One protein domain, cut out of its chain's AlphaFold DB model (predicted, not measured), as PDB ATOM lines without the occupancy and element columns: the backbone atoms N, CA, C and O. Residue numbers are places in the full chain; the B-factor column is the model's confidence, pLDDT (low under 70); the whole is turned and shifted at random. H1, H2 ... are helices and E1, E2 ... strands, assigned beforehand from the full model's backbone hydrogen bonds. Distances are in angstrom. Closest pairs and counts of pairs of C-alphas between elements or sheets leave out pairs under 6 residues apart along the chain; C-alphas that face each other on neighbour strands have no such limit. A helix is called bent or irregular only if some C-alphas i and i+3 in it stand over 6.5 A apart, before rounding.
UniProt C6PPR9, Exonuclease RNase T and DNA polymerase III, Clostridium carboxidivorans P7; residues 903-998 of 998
ATOM      1  N   ALA A 903      14.604 -42.956 -60.540       88.94
ATOM      2  CA  ALA A 903      14.727 -41.670 -59.854       88.94
ATOM      3  C   ALA A 903      13.426 -41.284 -59.123       88.94
ATOM      4  O   ALA A 903      13.444 -40.902 -57.949       88.94
ATOM      5  N   ARG A 904      12.274 -41.456 -59.785       91.00
ATOM      6  CA  ARG A 904      10.956 -41.215 -59.185       91.00
ATOM      7  C   ARG A 904      10.670 -42.160 -58.012       91.00
ATOM      8  O   ARG A 904      10.112 -41.726 -57.005       91.00
ATOM      9  N   TRP A 905      11.030 -43.438 -58.101       92.56
ATOM     10  CA  TRP A 905      10.792 -44.411 -57.033       92.56
ATOM     11  C   TRP A 905      11.623 -44.124 -55.788       92.56
ATOM     12  O   TRP A 905      11.053 -44.141 -54.690       92.56
ATOM     13  N   LYS A 906      12.909 -43.782 -55.960       91.19
ATOM     14  CA  LYS A 906      13.799 -43.334 -54.877       91.19
ATOM     15  C   LYS A 906      13.269 -42.059 -54.212       91.19
ATOM     16  O   LYS A 906      13.244 -41.974 -52.986       91.19
ATOM     17  N   GLN A 907      12.736 -41.117 -54.996       89.88
ATOM     18  CA  GLN A 907      12.074 -39.912 -54.481       89.88
ATOM     19  C   GLN A 907      10.815 -40.234 -53.653       89.88
ATOM     20  O   GLN A 907      10.614 -39.660 -52.584       89.88
ATOM     21  N   ILE A 908       9.974 -41.171 -54.106       91.25
ATOM     22  CA  ILE A 908       8.796 -41.611 -53.337       91.25
ATOM     23  C   ILE A 908       9.227 -42.253 -52.008       91.25
ATOM     24  O   ILE A 908       8.614 -41.979 -50.976       91.25
ATOM     25  N   ASN A 909      10.284 -43.075 -52.019       92.19
ATOM     26  CA  ASN A 909      10.838 -43.672 -50.799       92.19
ATOM     27  C   ASN A 909      11.336 -42.602 -49.828       92.19
ATOM     28  O   ASN A 909      10.970 -42.645 -48.657       92.19
ATOM     29  N   LEU A 910      12.083 -41.609 -50.318       92.12
ATOM     30  CA  LEU A 910      12.553 -40.487 -49.508       92.12
ATOM     31  C   LEU A 910      11.400 -39.791 -48.777       92.12
ATOM     32  O   LEU A 910      11.436 -39.654 -47.556       92.12
ATOM     33  N   TYR A 911      10.347 -39.398 -49.497       90.44
ATOM     34  CA  TYR A 911       9.206 -38.707 -48.886       90.44
ATOM     35  C   TYR A 911       8.478 -39.549 -47.852       90.44
ATOM     36  O   TYR A 911       8.039 -39.029 -46.822       90.44
ATOM     37  N   LYS A 912       8.357 -40.849 -48.112       90.62
ATOM     38  CA  LYS A 912       7.746 -41.778 -47.176       90.62
ATOM     39  C   LYS A 912       8.575 -41.911 -45.899       90.62
ATOM     40  O   LYS A 912       8.033 -41.712 -44.815       90.62
ATOM     41  N   ILE A 913       9.880 -42.153 -46.032       90.94
ATOM     42  CA  ILE A 913      10.797 -42.309 -44.897       90.94
ATOM     43  C   ILE A 913      10.822 -41.028 -44.068       90.94
ATOM     44  O   ILE A 913      10.603 -41.094 -42.863       90.94
ATOM     45  N   MET A 914      10.967 -39.858 -44.699       90.50
ATOM     46  CA  MET A 914      10.897 -38.566 -44.004       90.50
ATOM     47  C   MET A 914       9.612 -38.440 -43.174       90.50
ATOM     48  O   MET A 914       9.651 -38.086 -41.997       90.50
ATOM     49  N   LYS A 915       8.450 -38.777 -43.743       88.56
ATOM     50  CA  LYS A 915       7.178 -38.696 -43.013       88.56
ATOM     51  C   LYS A 915       7.154 -39.605 -41.780       88.56
ATOM     52  O   LYS A 915       6.665 -39.180 -40.735       88.56
ATOM     53  N   GLU A 916       7.655 -40.829 -41.898       87.69
ATOM     54  CA  GLU A 916       7.655 -41.811 -40.809       87.69
ATOM     55  C   GLU A 916       8.624 -41.461 -39.685       87.69
ATOM     56  O   GLU A 916       8.302 -41.645 -38.511       87.69
ATOM     57  N   VAL A 917       9.805 -40.949 -40.034       90.06
ATOM     58  CA  VAL A 917      10.881 -40.744 -39.062       90.06
ATOM     59  C   VAL A 917      10.844 -39.376 -38.390       90.06
ATOM     60  O   VAL A 917      11.543 -39.187 -37.398       90.06
ATOM     61  N   LYS A 918      10.011 -38.435 -38.869       89.62
ATOM     62  CA  LYS A 918       9.891 -37.067 -38.324       89.62
ATOM     63  C   LYS A 918       9.857 -37.012 -36.786       89.62
ATOM     64  O   LYS A 918      10.597 -36.199 -36.233       89.62
ATOM     65  N   PRO A 919       9.054 -37.828 -36.068       86.75
ATOM     66  CA  PRO A 919       9.005 -37.775 -34.604       86.75
ATOM     67  C   PRO A 919      10.309 -38.252 -33.949       86.75
ATOM     68  O   PRO A 919      10.817 -37.598 -33.042       86.75
ATOM     69  N   SER A 920      10.869 -39.362 -34.435       86.25
ATOM     70  CA  SER A 920      12.116 -39.939 -33.923       86.25
ATOM     71  C   SER A 920      13.306 -39.019 -34.177       86.25
ATOM     72  O   SER A 920      14.096 -38.782 -33.272       86.25
ATOM     73  N   LEU A 921      13.383 -38.428 -35.371       88.25
ATOM     74  CA  LEU A 921      14.432 -37.484 -35.744       88.25
ATOM     75  C   LEU A 921      14.391 -36.221 -34.870       88.25
ATOM     76  O   LEU A 921      15.427 -35.787 -34.373       88.25
ATOM     77  N   LYS A 922      13.195 -35.673 -34.604       88.88
ATOM     78  CA  LYS A 922      13.016 -34.564 -33.646       88.88
ATOM     79  C   LYS A 922      13.526 -34.924 -32.253       88.88
ATOM     80  O   LYS A 922      14.227 -34.126 -31.642       88.88
ATOM     81  N   LYS A 923      13.191 -36.122 -31.766       87.25
ATOM     82  CA  LYS A 923      13.646 -36.611 -30.461       87.25
ATOM     83  C   LYS A 923      15.173 -36.730 -30.407       87.25
ATOM     84  O   LYS A 923      15.773 -36.196 -29.484       87.25
ATOM     85  N   THR A 924      15.797 -37.346 -31.410       87.31
ATOM     86  CA  THR A 924      17.260 -37.493 -31.483       87.31
ATOM     87  C   THR A 924      17.975 -36.141 -31.513       87.31
ATOM     88  O   THR A 924      18.976 -35.961 -30.821       87.31
ATOM     89  N   ILE A 925      17.456 -35.167 -32.267       86.44
ATOM     90  CA  ILE A 925      18.025 -33.811 -32.305       86.44
ATOM     91  C   ILE A 925      17.873 -33.114 -30.948       86.44
ATOM     92  O   ILE A 925      18.835 -32.512 -30.476       86.44
ATOM     93  N   LEU A 926      16.715 -33.233 -30.289       85.38
ATOM     94  CA  LEU A 926      16.488 -32.667 -28.957       85.38
ATOM     95  C   LEU A 926      17.451 -33.269 -27.918       85.38
ATOM     96  O   LEU A 926      18.084 -32.532 -27.169       85.38
ATOM     97  N   GLU A 927      17.612 -34.595 -27.907       84.62
ATOM     98  CA  GLU A 927      18.542 -35.303 -27.015       84.62
ATOM     99  C   GLU A 927      19.994 -34.848 -27.227       84.62
ATOM    100  O   GLU A 927      20.717 -34.596 -26.264       84.62
ATOM    101  N   LYS A 928      20.420 -34.671 -28.484       83.19
ATOM    102  CA  LYS A 928      21.763 -34.171 -28.815       83.19
ATOM    103  C   LYS A 928      21.947 -32.691 -28.453       83.19
ATOM    104  O   LYS A 928      23.011 -32.334 -27.954       83.19
ATOM    105  N   LYS A 929      20.923 -31.845 -28.633       81.81
ATOM    106  CA  LYS A 929      20.940 -30.430 -28.212       81.81
ATOM    107  C   LYS A 929      21.090 -30.288 -26.696       81.81
ATOM    108  O   LYS A 929      21.895 -29.471 -26.252       81.81
ATOM    109  N   MET A 930      20.385 -31.113 -25.916       78.44
ATOM    110  CA  MET A 930      20.480 -31.130 -24.445       78.44
ATOM    111  C   MET A 930      21.898 -31.449 -23.946       78.44
ATOM    112  O   MET A 930      22.288 -30.985 -22.881       78.44
ATOM    113  N   LEU A 931      22.691 -32.195 -24.722       75.50
ATOM    114  CA  LEU A 931      24.078 -32.529 -24.386       75.50
ATOM    115  C   LEU A 931      25.094 -31.427 -24.747       75.50
ATOM    116  O   LEU A 931      26.199 -31.442 -24.211       75.50
ATOM    117  N   LYS A 932      24.767 -30.496 -25.659       70.69
ATOM    118  CA  LYS A 932      25.734 -29.542 -26.251       70.69
ATOM    119  C   LYS A 932      25.461 -28.050 -25.984       70.69
ATOM    120  O   LYS A 932      26.276 -27.235 -26.404       70.69
ATOM    121  N   ASN A 933      24.382 -27.665 -25.292       61.09
ATOM    122  CA  ASN A 933      23.936 -26.276 -25.015       61.09
ATOM    123  C   ASN A 933      23.641 -25.385 -26.254       61.09
ATOM    124  O   ASN A 933      22.721 -24.573 -26.201       61.09
ATOM    125  N   SER A 934      24.349 -25.539 -27.379       70.31
ATOM    126  CA  SER A 934      24.067 -24.907 -28.679       70.31
ATOM    127  C   SER A 934      24.614 -25.762 -29.829       70.31
ATOM    128  O   SER A 934      25.680 -26.353 -29.686       70.31
ATOM    129  N   MET A 935      23.920 -25.808 -30.970       80.00
ATOM    130  CA  MET A 935      24.367 -26.529 -32.172       80.00
ATOM    131  C   MET A 935      24.252 -25.651 -33.418       80.00
ATOM    132  O   MET A 935      23.251 -24.956 -33.606       80.00
ATOM    133  N   SER A 936      25.253 -25.728 -34.289       86.12
ATOM    134  CA  SER A 936      25.239 -25.096 -35.609       86.12
ATOM    135  C   SER A 936      24.335 -25.849 -36.597       86.12
ATOM    136  O   SER A 936      24.062 -27.039 -36.439       86.12
ATOM    137  N   LEU A 937      23.897 -25.171 -37.666       84.62
ATOM    138  CA  LEU A 937      23.137 -25.808 -38.755       84.62
ATOM    139  C   LEU A 937      23.898 -26.982 -39.382       84.62
ATOM    140  O   LEU A 937      23.281 -27.995 -39.689       84.62
ATOM    141  N   LYS A 938      25.226 -26.876 -39.505       86.31
ATOM    142  CA  LYS A 938      26.076 -27.922 -40.082       86.31
ATOM    143  C   LYS A 938      26.117 -29.190 -39.221       86.31
ATOM    144  O   LYS A 938      26.010 -30.293 -39.737       86.31
ATOM    145  N   GLU A 939      26.166 -29.043 -37.900       85.56
ATOM    146  CA  GLU A 939      26.068 -30.192 -36.986       85.56
ATOM    147  C   GLU A 939      24.675 -30.844 -37.026       85.56
ATOM    148  O   GLU A 939      24.553 -32.060 -36.890       85.56
ATOM    149  N   ILE A 940      23.608 -30.058 -37.228       86.19
ATOM    150  CA  ILE A 940      22.253 -30.605 -37.420       86.19
ATOM    151  C   ILE A 940      22.180 -31.406 -38.730       86.19
ATOM    152  O   ILE A 940      21.583 -32.480 -38.739       86.19
ATOM    153  N   GLU A 941      22.784 -30.917 -39.819       90.25
ATOM    154  CA  GLU A 941      22.868 -31.652 -41.091       90.25
ATOM    155  C   GLU A 941      23.568 -33.002 -40.932       90.25
ATOM    156  O   GLU A 941      23.051 -34.010 -41.411       90.25
ATOM    157  N   GLU A 942      24.715 -33.039 -40.247       89.38
ATOM    158  CA  GLU A 942      25.470 -34.274 -39.998       89.38
ATOM    159  C   GLU A 942      24.616 -35.306 -39.252       89.38
ATOM    160  O   GLU A 942      24.524 -36.454 -39.684       89.38
ATOM    161  N   ILE A 943      23.894 -34.882 -38.207       88.56
ATOM    162  CA  ILE A 943      22.975 -35.757 -37.464       88.56
ATOM    163  C   ILE A 943      21.826 -36.240 -38.350       88.56
ATOM    164  O   ILE A 943      21.452 -37.409 -38.276       88.56
ATOM    165  N   ILE A 944      21.247 -35.365 -39.179       89.94
ATOM    166  CA  ILE A 944      20.182 -35.753 -40.111       89.94
ATOM    167  C   ILE A 944      20.701 -36.816 -41.081       89.94
ATOM    168  O   ILE A 944      20.030 -37.828 -41.265       89.94
ATOM    169  N   ASN A 945      21.874 -36.615 -41.680       91.25
ATOM    170  CA  ASN A 945      22.436 -37.541 -42.662       91.25
ATOM    171  C   ASN A 945      22.824 -38.884 -42.025       91.25
ATOM    172  O   ASN A 945      22.464 -39.931 -42.562       91.25
ATOM    173  N   GLU A 946      23.451 -38.877 -40.845       90.06
ATOM    174  CA  GLU A 946      23.756 -40.100 -40.089       90.06
ATOM    175  C   GLU A 946      22.473 -40.869 -39.733       90.06
ATOM    176  O   GLU A 946      22.357 -42.075 -39.970       90.06
ATOM    177  N   PHE A 947      21.465 -40.158 -39.223       89.38
ATOM    178  CA  PHE A 947      20.179 -40.739 -38.858       89.38
ATOM    179  C   PHE A 947      19.451 -41.320 -40.079       89.38
ATOM    180  O   PHE A 947      18.943 -42.442 -40.025       89.38
ATOM    181  N   MET A 948      19.412 -40.587 -41.193       89.00
ATOM    182  CA  MET A 948      18.782 -41.048 -42.429       89.00
ATOM    183  C   MET A 948      19.514 -42.269 -42.996       89.00
ATOM    184  O   MET A 948      18.850 -43.244 -43.339       89.00
ATOM    185  N   SER A 949      20.851 -42.280 -43.005       87.81
ATOM    186  CA  SER A 949      21.641 -43.445 -43.426       87.81
ATOM    187  C   SER A 949      21.283 -44.696 -42.611       87.81
ATOM    188  O   SER A 949      21.021 -45.767 -43.168       87.81
ATOM    189  N   LEU A 950      21.151 -44.558 -41.286       85.56
ATOM    190  CA  LEU A 950      20.727 -45.654 -40.414       85.56
ATOM    191  C   LEU A 950      19.297 -46.133 -40.729       85.56
ATOM    192  O   LEU A 950      19.037 -47.337 -40.781       85.56
ATOM    193  N   GLU A 951      18.359 -45.211 -40.946       86.50
ATOM    194  CA  GLU A 951      16.962 -45.532 -41.265       86.50
ATOM    195  C   GLU A 951      16.793 -46.206 -42.633       86.50
ATOM    196  O   GLU A 951      15.894 -47.039 -42.795       86.50
ATOM    197  N   TYR A 952      17.665 -45.895 -43.591       88.19
ATOM    198  CA  TYR A 952      17.734 -46.561 -44.888       88.19
ATOM    199  C   TYR A 952      18.267 -47.987 -44.747       88.19
ATOM    200  O   TYR A 952      17.604 -48.933 -45.185       88.19
ATOM    201  N   ARG A 953      19.374 -48.176 -44.012       82.75
ATOM    202  CA  ARG A 953      19.925 -49.513 -43.721       82.75
ATOM    203  C   ARG A 953      18.914 -50.416 -43.014       82.75
ATOM    204  O   ARG A 953      18.752 -51.567 -43.408       82.75
ATOM    205  N   LYS A 954      18.159 -49.895 -42.036       81.38
ATOM    206  CA  LYS A 954      17.070 -50.635 -41.353       81.38
ATOM    207  C   LYS A 954      15.983 -51.142 -42.308       81.38
ATOM    208  O   LYS A 954      15.309 -52.122 -42.001       81.38
ATOM    209  N   ARG A 955      15.798 -50.471 -43.448       83.75
ATOM    210  CA  ARG A 955      14.807 -50.801 -44.484       83.75
ATOM    211  C   ARG A 955      15.402 -51.597 -45.649       83.75
ATOM    212  O   ARG A 955      14.697 -51.837 -46.621       83.75
ATOM    213  N   ASN A 956      16.661 -52.031 -45.543       82.88
ATOM    214  CA  ASN A 956      17.419 -52.677 -46.620       82.88
ATOM    215  C   ASN A 956      17.529 -51.806 -47.882       82.88
ATOM    216  O   ASN A 956      17.516 -52.323 -48.995       82.88
ATOM    217  N   LEU A 957      17.606 -50.488 -47.699       86.50
ATOM    218  CA  LEU A 957      17.959 -49.544 -48.752       86.50
ATOM    219  C   LEU A 957      19.426 -49.171 -48.574       86.50
ATOM    220  O   LEU A 957      19.855 -48.849 -47.466       86.50
ATOM    221  N   LYS A 958      20.189 -49.240 -49.654       79.31
ATOM    222  CA  LYS A 958      21.643 -49.091 -49.643       79.31
ATOM    223  C   LYS A 958      22.142 -47.956 -50.529       79.31
ATOM    224  O   LYS A 958      23.349 -47.784 -50.623       79.31
ATOM    225  N   TYR A 959      21.252 -47.234 -51.206       83.31
ATOM    226  CA  TYR A 959      21.611 -45.971 -51.843       83.31
ATOM    227  C   TYR A 959      21.728 -44.846 -50.812       83.31
ATOM    228  O   TYR A 959      20.962 -44.801 -49.842       83.31
ATOM    229  N   ASP A 960      22.660 -43.930 -51.050       82.19
ATOM    230  CA  ASP A 960      22.946 -42.842 -50.120       82.19
ATOM    231  C   ASP A 960      22.004 -41.663 -50.339       82.19
ATOM    232  O   ASP A 960      21.645 -41.316 -51.468       82.19
ATOM    233  N   VAL A 961      21.605 -41.030 -49.234       89.25
ATOM    234  CA  VAL A 961      20.825 -39.794 -49.246       89.25
ATOM    235  C   VAL A 961      21.519 -38.756 -48.387       89.25
ATOM    236  O   VAL A 961      21.547 -38.880 -47.165       89.25
ATOM    237  N   ASN A 962      22.007 -37.704 -49.041       90.88
ATOM    238  CA  ASN A 962      22.693 -36.592 -48.396       90.88
ATOM    239  C   ASN A 962      21.857 -35.318 -48.519       90.88
ATOM    240  O   ASN A 962      21.428 -34.929 -49.608       90.88
ATOM    241  N   ILE A 963      21.606 -34.673 -47.388       91.12
ATOM    242  CA  ILE A 963      20.739 -33.510 -47.252       91.12
ATOM    243  C   ILE A 963      21.581 -32.347 -46.740       91.12
ATOM    244  O   ILE A 963      22.180 -32.427 -45.668       91.12
ATOM    245  N   TYR A 964      21.582 -31.262 -47.508       90.62
ATOM    246  CA  TYR A 964      22.259 -30.012 -47.191       90.62
ATOM    247  C   TYR A 964      21.213 -28.899 -47.049       90.62
ATOM    248  O   TYR A 964      20.281 -28.790 -47.846       90.62
ATOM    249  N   LEU A 965      21.355 -28.100 -46.001       87.12
ATOM    250  CA  LEU A 965      20.465 -27.051 -45.506       87.12
ATOM    251  C   LEU A 965      21.208 -25.706 -45.343       87.12
ATOM    252  O   LEU A 965      20.647 -24.660 -45.659       87.12
ATOM    253  N   ALA A 966      22.467 -25.719 -44.899       79.75
ATOM    254  CA  ALA A 966      23.335 -24.575 -44.635       79.75
ATOM    255  C   ALA A 966      23.743 -23.831 -45.916       79.75
ATOM    256  O   ALA A 966      23.872 -22.610 -45.900       79.75
ATOM    257  N   SER A 967      23.889 -24.543 -47.037       79.12
ATOM    258  CA  SER A 967      24.119 -23.976 -48.377       79.12
ATOM    259  C   SER A 967      22.819 -23.768 -49.174       79.12
ATOM    260  O   SER A 967      22.843 -23.578 -50.392       79.12
ATOM    261  N   GLY A 968      21.669 -23.809 -48.492       80.56
ATOM    262  CA  GLY A 968      20.340 -23.912 -49.090       80.56
ATOM    263  C   GLY A 968      19.904 -25.368 -49.272       80.56
ATOM    264  O   GLY A 968      20.734 -26.268 -49.361       80.56
ATOM    265  N   LEU A 969      18.584 -25.602 -49.327       85.88
ATOM    266  CA  LEU A 969      18.019 -26.952 -49.429       85.88
ATOM    267  C   LEU A 969      18.447 -27.633 -50.738       85.88
ATOM    268  O   LEU A 969      17.894 -27.325 -51.802       85.88
ATOM    269  N   ASN A 970      19.369 -28.589 -50.619       89.31
ATOM    270  CA  ASN A 970      19.824 -29.488 -51.673       89.31
ATOM    271  C   ASN A 970      19.791 -30.929 -51.154       89.31
ATOM    272  O   ASN A 970      20.252 -31.215 -50.052       89.31
ATOM    273  N   ILE A 971      19.239 -31.840 -51.953       90.00
ATOM    274  CA  ILE A 971      19.159 -33.265 -51.620       90.00
ATOM    275  C   ILE A 971      19.860 -34.035 -52.724       90.00
ATOM    276  O   ILE A 971      19.550 -33.835 -53.899       90.00
ATOM    277  N   TYR A 972      20.767 -34.919 -52.340       91.12
ATOM    278  CA  TYR A 972      21.492 -35.810 -53.228       91.12
ATOM    279  C   TYR A 972      21.060 -37.242 -52.954       91.12
ATOM    280  O   TYR A 972      20.891 -37.629 -51.798       91.12
ATOM    281  N   ILE A 973      20.856 -38.004 -54.022       87.69
ATOM    282  CA  ILE A 973      20.623 -39.445 -53.977       87.69
ATOM    283  C   ILE A 973      21.676 -40.084 -54.884       87.69
ATOM    284  O   ILE A 973      21.679 -39.775 -56.076       87.69
ATOM    285  N   ASP A 974      22.569 -40.904 -54.327       82.62
ATOM    286  CA  ASP A 974      23.762 -41.441 -55.019       82.62
ATOM    287  C   ASP A 974      24.532 -40.348 -55.777       82.62
ATOM    288  O   ASP A 974      24.701 -40.396 -56.998       82.62
ATOM    289  N   ASP A 975      24.873 -39.276 -55.057       83.12
ATOM    290  CA  ASP A 975      25.578 -38.089 -55.566       83.12
ATOM    291  C   ASP A 975      24.879 -37.326 -56.707       83.12
ATOM    292  O   ASP A 975      25.404 -36.342 -57.234       83.12
ATOM    293  N   LYS A 976      23.640 -37.691 -57.055       84.69
ATOM    294  CA  LYS A 976      22.819 -36.967 -58.031       84.69
ATOM    295  C   LYS A 976      21.864 -36.019 -57.322       84.69
ATOM    296  O   LYS A 976      21.070 -36.426 -56.475       84.69
ATOM    297  N   VAL A 977      21.881 -34.748 -57.729       86.81
ATOM    298  CA  VAL A 977      20.951 -33.733 -57.213       86.81
ATOM    299  C   VAL A 977      19.512 -34.114 -57.557       86.81
ATOM    300  O   VAL A 977      19.139 -34.244 -58.730       86.81
ATOM    301  N   LEU A 978      18.673 -34.223 -56.532       86.00
ATOM    302  CA  LEU A 978      17.245 -34.439 -56.677       86.00
ATOM    303  C   LEU A 978      16.582 -33.163 -57.209       86.00
ATOM    304  O   LEU A 978      16.453 -32.159 -56.507       86.00
ATOM    305  N   LYS A 979      16.111 -33.208 -58.457       81.69
ATOM    306  CA  LYS A 979      15.346 -32.105 -59.053       81.69
ATOM    307  C   LYS A 979      13.951 -32.040 -58.431       81.69
ATOM    308  O   LYS A 979      13.097 -32.886 -58.685       81.69
ATOM    309  N   LEU A 980      13.718 -31.013 -57.620       78.94
ATOM    310  CA  LEU A 980      12.438 -30.746 -56.968       78.94
ATOM    311  C   LEU A 980      11.652 -29.696 -57.757       78.94
ATOM    312  O   LEU A 980      12.198 -28.656 -58.115       78.94
ATOM    313  N   ASN A 981      10.360 -29.939 -57.987       82.62
ATOM    314  CA  ASN A 981       9.458 -28.871 -58.422       82.62
ATOM    315  C   ASN A 981       9.194 -27.888 -57.261       82.62
ATOM    316  O   ASN A 981       9.457 -28.208 -56.098       82.62
ATOM    317  N   THR A 982       8.659 -26.704 -57.571       80.88
ATOM    318  CA  THR A 982       8.435 -25.621 -56.595       80.88
ATOM    319  C   THR A 982       7.638 -26.099 -55.378       80.88
ATOM    320  O   THR A 982       8.089 -25.955 -54.245       80.88
ATOM    321  N   THR A 983       6.524 -26.798 -55.609       83.50
ATOM    322  CA  THR A 983       5.651 -27.317 -54.545       83.50
ATOM    323  C   THR A 983       6.349 -28.322 -53.622       83.50
ATOM    324  O   THR A 983       6.161 -28.289 -52.407       83.50
ATOM    325  N   ASN A 984       7.153 -29.245 -54.160       82.50
ATOM    326  CA  ASN A 984       7.876 -30.215 -53.335       82.50
ATOM    327  C   ASN A 984       9.025 -29.549 -52.576       82.50
ATOM    328  O   ASN A 984       9.284 -29.918 -51.431       82.50
ATOM    329  N   ARG A 985       9.685 -28.555 -53.182       85.25
ATOM    330  CA  ARG A 985      10.742 -27.786 -52.520       85.25
ATOM    331  C   ARG A 985      10.203 -27.050 -51.294       85.25
ATOM    332  O   ARG A 985      10.814 -27.139 -50.233       85.25
ATOM    333  N   GLU A 986       9.039 -26.414 -51.401       85.19
ATOM    334  CA  GLU A 986       8.362 -25.754 -50.275       85.19
ATOM    335  C   GLU A 986       8.015 -26.739 -49.150       85.19
ATOM    336  O   GLU A 986       8.384 -26.514 -47.997       85.19
ATOM    337  N   LYS A 987       7.387 -27.878 -49.479       86.25
ATOM    338  CA  LYS A 987       7.011 -28.909 -48.493       86.25
ATOM    339  C   LYS A 987       8.209 -29.463 -47.722       86.25
ATOM    340  O   LYS A 987       8.135 -29.648 -46.509       86.25
ATOM    341  N   ILE A 988       9.309 -29.741 -48.416       87.38
ATOM    342  CA  ILE A 988      10.539 -30.261 -47.804       87.38
ATOM    343  C   ILE A 988      11.215 -29.182 -46.954       87.38
ATOM    344  O   ILE A 988      11.668 -29.468 -45.848       87.38
ATOM    345  N   THR A 989      11.239 -27.936 -47.433       86.56
ATOM    346  CA  THR A 989      11.775 -26.803 -46.665       86.56
ATOM    347  C   THR A 989      10.999 -26.638 -45.359       86.56
ATOM    348  O   THR A 989      11.593 -26.553 -44.288       86.56
ATOM    349  N   GLN A 990       9.666 -26.695 -45.418       87.62
ATOM    350  CA  GLN A 990       8.815 -26.657 -44.231       87.62
ATOM    351  C   GLN A 990       9.075 -27.844 -43.293       87.62
ATOM    352  O   GLN A 990       9.159 -27.660 -42.082       87.62
ATOM    353  N   TYR A 991       9.256 -29.053 -43.836       91.00
ATOM    354  CA  TYR A 991       9.588 -30.242 -43.051       91.00
ATOM    355  C   TYR A 991      10.874 -30.062 -42.229       91.00
ATOM    356  O   TYR A 991      10.866 -30.354 -41.033       91.00
ATOM    357  N   PHE A 992      11.956 -29.566 -42.840       89.75
ATOM    358  CA  PHE A 992      13.218 -29.347 -42.127       89.75
ATOM    359  C   PHE A 992      13.157 -28.148 -41.183       89.75
ATOM    360  O   PHE A 992      13.655 -28.249 -40.066       89.75
ATOM    361  N   ASN A 993      12.454 -27.073 -41.547       86.50
ATOM    362  CA  ASN A 993      12.199 -25.958 -40.631       86.50
ATOM    363  C   ASN A 993      11.474 -26.424 -39.360       86.50
ATOM    364  O   ASN A 993      11.839 -26.024 -38.258       86.50
ATOM    365  N   ASP A 994      10.484 -27.312 -39.485       87.75
ATOM    366  CA  ASP A 994       9.788 -27.896 -38.335       87.75
ATOM    367  C   ASP A 994      10.692 -28.757 -37.449       87.75
ATOM    368  O   ASP A 994      10.383 -28.929 -36.269       87.75
ATOM    369  N   ILE A 995      11.728 -29.373 -38.020       86.50
ATOM    370  CA  ILE A 995      12.704 -30.191 -37.291       86.50
ATOM    371  C   ILE A 995      13.703 -29.299 -36.564       86.50
ATOM    372  O   ILE A 995      13.928 -29.507 -35.382       86.50
ATOM    373  N   ILE A 996      14.247 -28.288 -37.247       84.50
ATOM    374  CA  ILE A 996      15.243 -27.360 -36.694       84.50
ATOM    375  C   ILE A 996      14.659 -26.521 -35.544       84.50
ATOM    376  O   ILE A 996      15.386 -26.170 -34.614       84.50
ATOM    377  N   LYS A 997      13.352 -26.214 -35.605       81.75
ATOM    378  CA  LYS A 997      12.613 -25.473 -34.567       81.75
ATOM    379  C   LYS A 997      12.550 -26.174 -33.205       81.75
ATOM    380  O   LYS A 997      12.334 -25.478 -32.219       81.75
ATOM    381  N   VAL A 998      12.654 -27.507 -33.162       77.19
ATOM    382  CA  VAL A 998      12.729 -28.302 -31.917       77.19
ATOM    383  C   VAL A 998      14.155 -28.245 -31.409       77.19
ATOM    384  O   VAL A 998      14.369 -27.954 -30.219       77.19
TER     385      VAL A 998
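Overview. This is residues 903 to 998 of the 998 residues of the protein "Exonuclease RNase T and DNA polymerase III" of Clostridium carboxidivorans P7 (UniProt C6PPR9). What is the overall shape? H2 and the strand hairpin E1 E2 stand side by side in a row, with E1 between H2 and E2, as a small slab. Over one side of this slab lie H3 and the first arm of the long bent helix H1, near each other, while the second arm of H1 turns away at a kink and folds back into H2. What is it made of? The printed part has 96 residues with three named helices and two named strands, in the order H1 H2 E1 E2 H3; the sheet E1 - E2 is antiparallel and the class is mostly helix. The whole is compact, with a radius of gyration of the C-alphas of 13.0 A, and spans 39 by 30 by 21 A.

Arrangement. How is the sheet paired? E1, residues 961 to 964, and E2, residues 970 to 973, form an antiparallel hairpin. N 962 and O 972 are 3.0 A apart, and N 970 and O 964 are 2.9 A apart, both within hydrogen-bond range. Where does the chain bend? H1, residues 903 to 932, was assigned as one helix by its hydrogen bonds but is bent, with C-alphas 916 and 919 7.5 A apart. Its arms H1a, residues 903 to 916, and H1b, residues 919 to 932, stand at a steep tilt of 67 degrees, only just short of about perpendicular. What comes close to what? H2, residues 937 to 954, has its closest C-alphas to E1 at Asn 945 and Asn 962, 5.8 A apart. H1b and H2 touch as a helical hairpin, opposite ways at a steep tilt of 44 degrees, through residues 921 to 925 and 940 to 947 alone; the closest C-alphas, of Leu 921 and Phe 947, are 7.3 A apart. H3, residues 982 to 996, is near H1a and is close to H1b but not clearly touching, the closest C-alphas being those of Lys 922 and Ile 995, 5.7 A apart. Are the helix backbones complete? In H1a, H1b, H2 and H3 every O i to N i+4 pair is within hydrogen-bond range.

Along the chain. How long are the elements? From first to last C-alpha, E1 spans 10.1 A, E2 10.3 A, H2 25.7 A, H1a 20.3 A, H1b 20.4 A and H3 21.1 A. Where are the anchor points? C-alpha 903 begins H1a at (14.727, -41.670, -59.854), and C-alpha 961 begins E1 at (20.825, -39.794, -49.246). C-alpha 996 ends H3 at (15.243, -27.360, -36.694).

Size, cuts and confidence. How large is it? The two C-alphas farthest apart, of Arg 904 and Asn 933, are 39.5 A apart. Are there cuts or long links? The printed part has no cut and no long link, and it ends at residue 998, the chain's last. Where is confidence low? Mean pLDDT of the printed part is 85.8, and residue 933 alone is under 70.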